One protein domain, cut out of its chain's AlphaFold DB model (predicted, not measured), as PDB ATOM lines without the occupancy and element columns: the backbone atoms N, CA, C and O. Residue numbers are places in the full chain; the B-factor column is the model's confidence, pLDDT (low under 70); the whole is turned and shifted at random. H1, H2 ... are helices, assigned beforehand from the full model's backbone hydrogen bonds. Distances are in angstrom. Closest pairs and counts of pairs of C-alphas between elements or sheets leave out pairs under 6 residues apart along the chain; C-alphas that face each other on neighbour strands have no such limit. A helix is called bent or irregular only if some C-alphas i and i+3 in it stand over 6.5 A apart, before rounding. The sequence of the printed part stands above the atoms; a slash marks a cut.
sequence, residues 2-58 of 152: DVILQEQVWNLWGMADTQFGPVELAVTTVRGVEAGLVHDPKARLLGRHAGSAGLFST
ATOM      1  N   ASP A   2     273.356 287.352 153.297       88.88
ATOM      2  CA  ASP A   2     272.121 286.553 153.400       88.88
ATOM      3  C   ASP A   2     272.279 285.048 153.133       88.88
ATOM      4  O   ASP A   2     272.014 284.267 154.029       88.88
ATOM      5  N   VAL A   3     272.844 284.639 151.990       91.88
ATOM      6  CA  VAL A   3     273.082 283.207 151.693       91.88
ATOM      7  C   VAL A   3     273.912 282.509 152.780       91.88
ATOM      8  O   VAL A   3     273.578 281.414 153.208       91.88
ATOM      9  N   ILE A   4     274.964 283.170 153.275       93.12
ATOM     10  CA  ILE A   4     275.828 282.603 154.321       93.12
ATOM     11  C   ILE A   4     275.047 282.457 155.631       93.12
ATOM     12  O   ILE A   4     275.165 281.427 156.280       93.12
ATOM     13  N   LEU A   5     274.246 283.455 156.019       94.62
ATOM     14  CA  LEU A   5     273.434 283.372 157.236       94.62
ATOM     15  C   LEU A   5     272.328 282.319 157.116       94.62
ATOM     16  O   LEU A   5     272.123 281.560 158.056       94.62
ATOM     17  N   GLN A   6     271.668 282.224 155.960       94.19
ATOM     18  CA  GLN A   6     270.670 281.189 155.696       94.19
ATOM     19  C   GLN A   6     271.274 279.792 155.842       94.19
ATOM     20  O   GLN A   6     270.747 278.970 156.582       94.19
ATOM     21  N   GLU A   7     272.391 279.523 155.168       95.75
ATOM     22  CA  GLU A   7     272.983 278.184 155.124       95.75
ATOM     23  C   GLU A   7     273.696 277.798 156.423       95.75
ATOM     24  O   GLU A   7     273.554 276.668 156.882       95.75
ATOM     25  N   GLN A   8     274.462 278.719 157.010       95.88
ATOM     26  CA  GLN A   8     275.364 278.410 158.126       95.88
ATOM     27  C   GLN A   8     274.739 278.656 159.500       95.88
ATOM     28  O   GLN A   8     275.303 278.221 160.501       95.88
ATOM     29  N   VAL A   9     273.615 279.377 159.565       96.38
ATOM     30  CA  VAL A   9     272.976 279.754 160.832       96.38
ATOM     31  C   VAL A   9     271.499 279.380 160.813       96.38
ATOM     32  O   VAL A   9     271.104 278.445 161.497       96.38
ATOM     33  N   TRP A  10     270.665 280.048 160.013       96.38
ATOM     34  CA  TRP A  10     269.211 279.954 160.175       96.38
ATOM     35  C   TRP A  10     268.645 278.582 159.824       96.38
ATOM     36  O   TRP A  10     267.901 278.014 160.619       96.38
ATOM     37  N   ASN A  11     269.028 278.006 158.682       97.06
ATOM     38  CA  ASN A  11     268.559 276.674 158.298       97.06
ATOM     39  C   ASN A  11     269.137 275.593 159.214       97.06
ATOM     40  O   ASN A  11     268.444 274.633 159.540       97.06
ATOM     41  N   LEU A  12     270.399 275.752 159.622       97.31
ATOM     42  CA  LEU A  12     271.089 274.785 160.468       97.31
ATOM     43  C   LEU A  12     270.504 274.752 161.887       97.31
ATOM     44  O   LEU A  12     270.353 273.676 162.455       97.31
ATOM     45  N   TRP A  13     270.172 275.917 162.441       98.00
ATOM     46  CA  TRP A  13     269.654 276.068 163.805       98.00
ATOM     47  C   TRP A  13     268.121 276.015 163.865       98.00
ATOM     48  O   TRP A  13     267.542 275.870 164.934       98.00
ATOM     49  N   GLY A  14     267.438 276.105 162.720       97.81
ATOM     50  CA  GLY A  14     265.976 276.106 162.651       97.81
ATOM     51  C   GLY A  14     265.333 277.462 162.969       97.81
ATOM     52  O   GLY A  14     264.182 277.500 163.401       97.81
ATOM     53  N   MET A  15     266.048 278.566 162.737       98.06
ATOM     54  CA  MET A  15     265.549 279.943 162.890       98.06
ATOM     55  C   MET A  15     264.741 280.377 161.653       98.06
ATOM     56  O   MET A  15     265.181 281.208 160.855       98.06
ATOM     57  N   ALA A  16     263.584 279.748 161.449       96.81
ATOM     58  CA  ALA A  16     262.810 279.845 160.207       96.81
ATOM     59  C   ALA A  16     262.135 281.210 159.968       96.81
ATOM     60  O   ALA A  16     261.776 281.515 158.832       96.81
ATOM     61  N   ASP A  17     261.968 282.023 161.011       96.75
ATOM     62  CA  ASP A  17     261.295 283.323 160.950       96.75
ATOM     63  C   ASP A  17     262.298 284.496 160.952       96.75
ATOM     64  O   ASP A  17     261.913 285.667 161.063       96.75
ATOM     65  N   THR A  18     263.595 284.198 160.823       97.12
ATOM     66  CA  THR A  18     264.675 285.183 160.788       97.12
ATOM     67  C   THR A  18     265.112 285.459 159.358       97.12
ATOM     68  O   THR A  18     265.503 284.555 158.626       97.12
ATOM     69  N   GLN A  19     265.071 286.728 158.951       95.31
ATOM     70  CA  GLN A  19     265.407 287.130 157.583       95.31
ATOM     71  C   GLN A  19     265.776 288.610 157.478       95.31
ATOM     72  O   GLN A  19     265.495 289.417 158.369       95.31
ATOM     73  N   PHE A  20     266.380 288.990 156.350       95.12
ATOM     74  CA  PHE A  20     266.508 290.398 155.983       95.12
ATOM     75  C   PHE A  20     265.158 290.982 155.563       95.12
ATOM     76  O   PHE A  20     264.382 290.337 154.865       95.12
ATOM     77  N   GLY A  21     264.902 292.226 155.962       92.50
ATOM     78  CA  GLY A  21     263.697 292.939 155.563       92.50
ATOM     79  C   GLY A  21     263.637 293.267 154.063       92.50
ATOM     80  O   GLY A  21     264.667 293.272 153.379       92.50
ATOM     81  N   PRO A  22     262.444 293.634 153.563       93.50
ATOM     82  CA  PRO A  22     261.244 293.929 154.349       93.50
ATOM     83  C   PRO A  22     260.463 292.695 154.833       93.50
ATOM     84  O   PRO A  22     260.471 291.662 154.175       93.50
ATOM     85  N   VAL A  23     259.769 292.819 155.973       95.12
ATOM     86  CA  VAL A  23     258.899 291.767 156.549       95.12
ATOM     87  C   VAL A  23     257.514 292.325 156.882       95.12
ATOM     88  O   VAL A  23     257.335 292.985 157.901       95.12
ATOM     89  N   GLU A  24     256.522 292.038 156.044       90.62
ATOM     90  CA  GLU A  24     255.178 292.643 156.106       90.62
ATOM     91  C   GLU A  24     254.476 292.473 157.469       90.62
ATOM     92  O   GLU A  24     253.828 293.395 157.957       90.62
ATOM     93  N   LEU A  25     254.662 291.323 158.124       91.44
ATOM     94  CA  LEU A  25     254.052 291.011 159.425       91.44
ATOM     95  C   LEU A  25     254.840 291.546 160.635       91.44
ATOM     96  O   LEU A  25     254.466 291.278 161.778       91.44
ATOM     97  N   ALA A  26     255.943 292.268 160.421       93.62
ATOM     98  CA  ALA A  26     256.729 292.816 161.520       93.62
ATOM     99  C   ALA A  26     256.007 293.976 162.222       93.62
ATOM    100  O   ALA A  26     255.160 294.667 161.659       93.62
ATOM    101  N   VAL A  27     256.402 294.252 163.464       91.50
ATOM    102  CA  VAL A  27     255.912 295.430 164.186       91.50
ATOM    103  C   VAL A  27     256.405 296.701 163.484       91.50
ATOM    104  O   VAL A  27     257.586 296.836 163.167       91.50
ATOM    105  N   THR A  28     255.502 297.653 163.248       92.69
ATOM    106  CA  THR A  28     255.828 298.949 162.641       92.69
ATOM    107  C   THR A  28     256.832 299.726 163.489       92.69
ATOM    108  O   THR A  28     256.492 300.166 164.578       92.69
ATOM    109  N   THR A  29     258.035 299.974 162.971       92.50
ATOM    110  CA  THR A  29     259.120 300.642 163.716       92.50
ATOM    111  C   THR A  29     258.899 302.142 163.960       92.50
ATOM    112  O   THR A  29     259.413 302.693 164.933       92.50
ATOM    113  N   VAL A  30     258.187 302.823 163.053       93.69
ATOM    114  CA  VAL A  30     257.915 304.273 163.093       93.69
ATOM    115  C   VAL A  30     256.479 304.518 162.643       93.69
ATOM    116  O   VAL A  30     256.064 304.018 161.597       93.69
ATOM    117  N   ARG A  31     255.707 305.294 163.411       94.44
ATOM    118  CA  ARG A  31     254.311 305.619 163.097       94.44
ATOM    119  C   ARG A  31     254.194 306.235 161.696       94.44
ATOM    120  O   ARG A  31     254.873 307.203 161.370       94.44
ATOM    121  N   GLY A  32     253.297 305.681 160.879       93.12
ATOM    122  CA  GLY A  32     253.061 306.134 159.502       93.12
ATOM    123  C   GLY A  32     254.045 305.584 158.463       93.12
ATOM    124  O   GLY A  32     253.901 305.895 157.285       93.12
ATOM    125  N   VAL A  33     255.012 304.759 158.872       92.25
ATOM    126  CA  VAL A  33     255.887 303.998 157.972       92.25
ATOM    127  C   VAL A  33     255.360 302.569 157.849       92.25
ATOM    128  O   VAL A  33     254.823 302.012 158.805       92.25
ATOM    129  N   GLU A  34     255.502 301.975 156.667       91.81
ATOM    130  CA  GLU A  34     255.124 300.584 156.420       91.81
ATOM    131  C   GLU A  34     255.875 299.616 157.352       91.81
ATOM    132  O   GLU A  34     257.057 299.805 157.675       91.81
ATOM    133  N   ALA A  35     255.163 298.586 157.809       93.00
ATOM    134  CA  ALA A  35     255.719 297.518 158.627       93.00
ATOM    135  C   ALA A  35     256.865 296.793 157.906       93.00
ATOM    136  O   ALA A  35     256.919 296.723 156.680       93.00
ATOM    137  N   GLY A  36     257.825 296.282 158.676       92.00
ATOM    138  CA  GLY A  36     258.939 295.522 158.108       92.00
ATOM    139  C   GLY A  36     260.004 296.334 157.389       92.00
ATOM    140  O   GLY A  36     261.024 295.767 157.011       92.00
ATOM    141  N   LEU A  37     259.832 297.643 157.204       93.75
ATOM    142  CA  LEU A  37     260.880 298.461 156.605       93.75
ATOM    143  C   LEU A  37     262.050 298.654 157.574       93.75
ATOM    144  O   LEU A  37     261.893 299.081 158.721       93.75
ATOM    145  N   VAL A  38     263.259 298.393 157.073       94.06
ATOM    146  CA  VAL A  38     264.510 298.604 157.810       94.06
ATOM    147  C   VAL A  38     264.628 300.076 158.201       94.06
ATOM    148  O   VAL A  38     264.611 300.948 157.331       94.06
ATOM    149  N   HIS A  39     264.764 300.372 159.495       92.69
ATOM    150  CA  HIS A  39     264.868 301.752 159.983       92.69
ATOM    151  C   HIS A  39     266.119 302.473 159.457       92.69
ATOM    152  O   HIS A  39     266.023 303.611 159.007       92.69
ATOM    153  N   ASP A  40     267.286 301.821 159.505       93.88
ATOM    154  CA  ASP A  40     268.552 302.426 159.079       93.88
ATOM    155  C   ASP A  40     268.563 302.687 157.556       93.88
ATOM    156  O   ASP A  40     268.435 301.737 156.777       93.88
ATOM    157  N   PRO A  41     268.743 303.944 157.102       93.00
ATOM    158  CA  PRO A  41     268.694 304.270 155.677       93.00
ATOM    159  C   PRO A  41     269.776 303.577 154.841       93.00
ATOM    160  O   PRO A  41     269.528 303.227 153.688       93.00
ATOM    161  N   LYS A  42     270.973 303.358 155.406       94.19
ATOM    162  CA  LYS A  42     272.083 302.718 154.683       94.19
ATOM    163  C   LYS A  42     271.827 301.228 154.527       94.19
ATOM    164  O   LYS A  42     271.994 300.698 153.436       94.19
ATOM    165  N   ALA A  43     271.384 300.564 155.588       94.88
ATOM    166  CA  ALA A  43     271.019 299.158 155.534       94.88
ATOM    167  C   ALA A  43     269.799 298.932 154.637       94.88
ATOM    168  O   ALA A  43     269.772 297.959 153.896       94.88
ATOM    169  N   ARG A  44     268.838 299.866 154.615       93.25
ATOM    170  CA  ARG A  44     267.718 299.830 153.665       93.25
ATOM    171  C   ARG A  44     268.196 299.898 152.213       93.25
ATOM    172  O   ARG A  44     267.702 299.144 151.385       93.25
ATOM    173  N   LEU A  45     269.163 300.768 151.912       94.12
ATOM    174  CA  LEU A  45     269.740 300.885 150.569       94.12
ATOM    175  C   LEU A  45     270.555 299.642 150.172       94.12
ATOM    176  O   LEU A  45     270.474 299.188 149.037       94.12
ATOM    177  N   LEU A  46     271.349 299.103 151.099       93.88
ATOM    178  CA  LEU A  46     272.214 297.942 150.865       93.88
ATOM    179  C   LEU A  46     271.452 296.604 150.909       93.88
ATOM    180  O   LEU A  46     271.948 295.592 150.406       93.88
ATOM    181  N   GLY A  47     270.266 296.581 151.522       91.88
ATOM    182  CA  GLY A  47     269.431 295.398 151.701       91.88
ATOM    183  C   GLY A  47     270.198 294.239 152.339       91.88
ATOM    184  O   GLY A  47     270.952 294.411 153.295       91.88
ATOM    185  N   ARG A  48     270.071 293.054 151.740       91.94
ATOM    186  CA  ARG A  48     270.701 291.784 152.156       91.94
ATOM    187  C   ARG A  48     272.241 291.752 152.169       91.94
ATOM    188  O   ARG A  48     272.853 290.722 152.467       91.94
ATOM    189  N   HIS A  49     272.877 292.849 151.761       90.88
ATOM    190  CA  HIS A  49     274.325 293.034 151.816       90.88
ATOM    191  C   HIS A  49     274.767 293.832 153.051       90.88
ATOM    192  O   HIS A  49     275.962 293.886 153.334       90.88
ATOM    193  N   ALA A  50     273.833 294.437 153.792       92.44
ATOM    194  CA  ALA A  50     274.127 295.145 155.028       92.44
ATOM    195  C   ALA A  50     274.394 294.162 156.173       92.44
ATOM    196  O   ALA A  50     273.564 293.305 156.458       92.44
ATOM    197  N   GLY A  51     275.526 294.319 156.864       87.12
ATOM    198  CA  GLY A  51     275.832 293.530 158.064       87.12
ATOM    199  C   GLY A  51     275.579 294.224 159.393       87.12
ATOM    200  O   GLY A  51     275.701 293.600 160.438       87.12
ATOM    201  N   SER A  52     275.228 295.508 159.369       91.00
ATOM    202  CA  SER A  52     275.057 296.321 160.576       91.00
ATOM    203  C   SER A  52     273.612 296.415 161.068       91.00
ATOM    204  O   SER A  52     273.386 296.788 162.214       91.00
ATOM    205  N   ALA A  53     272.634 296.170 160.193       93.75
ATOM    206  CA  ALA A  53     271.204 296.259 160.479       93.75
ATOM    207  C   ALA A  53     270.402 295.589 159.352       93.75
ATOM    208  O   ALA A  53     270.950 295.288 158.292       93.75
ATOM    209  N   GLY A  54     269.096 295.424 159.561       93.75
ATOM    210  CA  GLY A  54     268.161 294.971 158.527       93.75
ATOM    211  C   GLY A  54     267.600 293.568 158.729       93.75
ATOM    212  O   GLY A  54     266.751 293.162 157.944       93.75
ATOM    213  N   LEU A  55     268.031 292.866 159.778       94.88
ATOM    214  CA  LEU A  55     267.434 291.603 160.190       94.88
ATOM    215  C   LEU A  55     266.166 291.826 161.014       94.88
ATOM    216  O   LEU A  55     266.112 292.704 161.877       94.88
ATOM    217  N   PHE A  56     265.184 290.977 160.751       95.75
ATOM    218  CA  PHE A  56     263.978 290.778 161.538       95.75
ATOM    219  C   PHE A  56     263.986 289.340 162.043       95.75
ATOM    220  O   PHE A  56     264.500 288.450 161.369       95.75
ATOM    221  N   SER A  57     263.455 289.132 163.241       96.62
ATOM    222  CA  SER A  57     263.404 287.827 163.896       96.62
ATOM    223  C   SER A  57     262.240 287.806 164.888       96.62
ATOM    224  O   SER A  57     261.566 288.822 165.096       96.62
ATOM    225  N   THR A  58     262.010 286.657 165.511       97.00
ATOM    226  CA  THR A  58     260.982 286.440 166.530       97.00
ATOM    227  C   THR A  58     261.634 286.113 167.870       97.00
ATOM    228  O   THR A  58     262.801 285.739 167.930       97.00
TER     229      THR A  58
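AT A GLANCE: This is residues 2 to 58 of the 152 residues of the protein "Beta-lactamase, class C" of Streptococcus mitis (UniProt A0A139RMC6). Little regular structure: an elongated chain of loops with the irregular helix H1 at one end, a loop round Gly 32 at the other, and the short helix H2 between them along the length. A short antiparallel pairing of residues 19 to 20 with residues 55 to 56 ties the long link to the tail. The printed part has 57 residues, with H1 then H2 and no named strand; its class is all helix, with 21 residues in named elements. It is compact, with a radius of gyration of the C-alphas of 11.6 A and spans of 36 by 21 by 13 A.

HOW THE PARTS SIT: H1, residues 2 to 13, and H2, residues 41 to 49, are close but not clearly touching; their closest C-alphas, of Asp 2 and Arg 48, are 5.6 A apart. They run the same way at a steep tilt of 68 degrees, only just short of about perpendicular. O i to N i+4 pairs are within hydrogen-bond range in 5 of 8 cases in H1 and 3 of 5 in H2.

IN THESE COORDINATES: H1 is 15.0 A long from C-alpha 2 at (272.121, 286.553, 153.400); it is irregular, C-alphas 8 and 11 being 7.0 A apart. H2, 13.1 A long, ends at C-alpha 49 at (274.325, 293.034, 151.816); it is irregular, C-alphas 45 and 48 being 9.3 A apart.

THE WHOLE: The C-alphas farthest apart, of Leu 12 and Gly 32, are 36.2 A apart. The link from H1 to H2 is long, with 27 residues; the printed part has no cut, and no printed residue is under 70 in pLDDT.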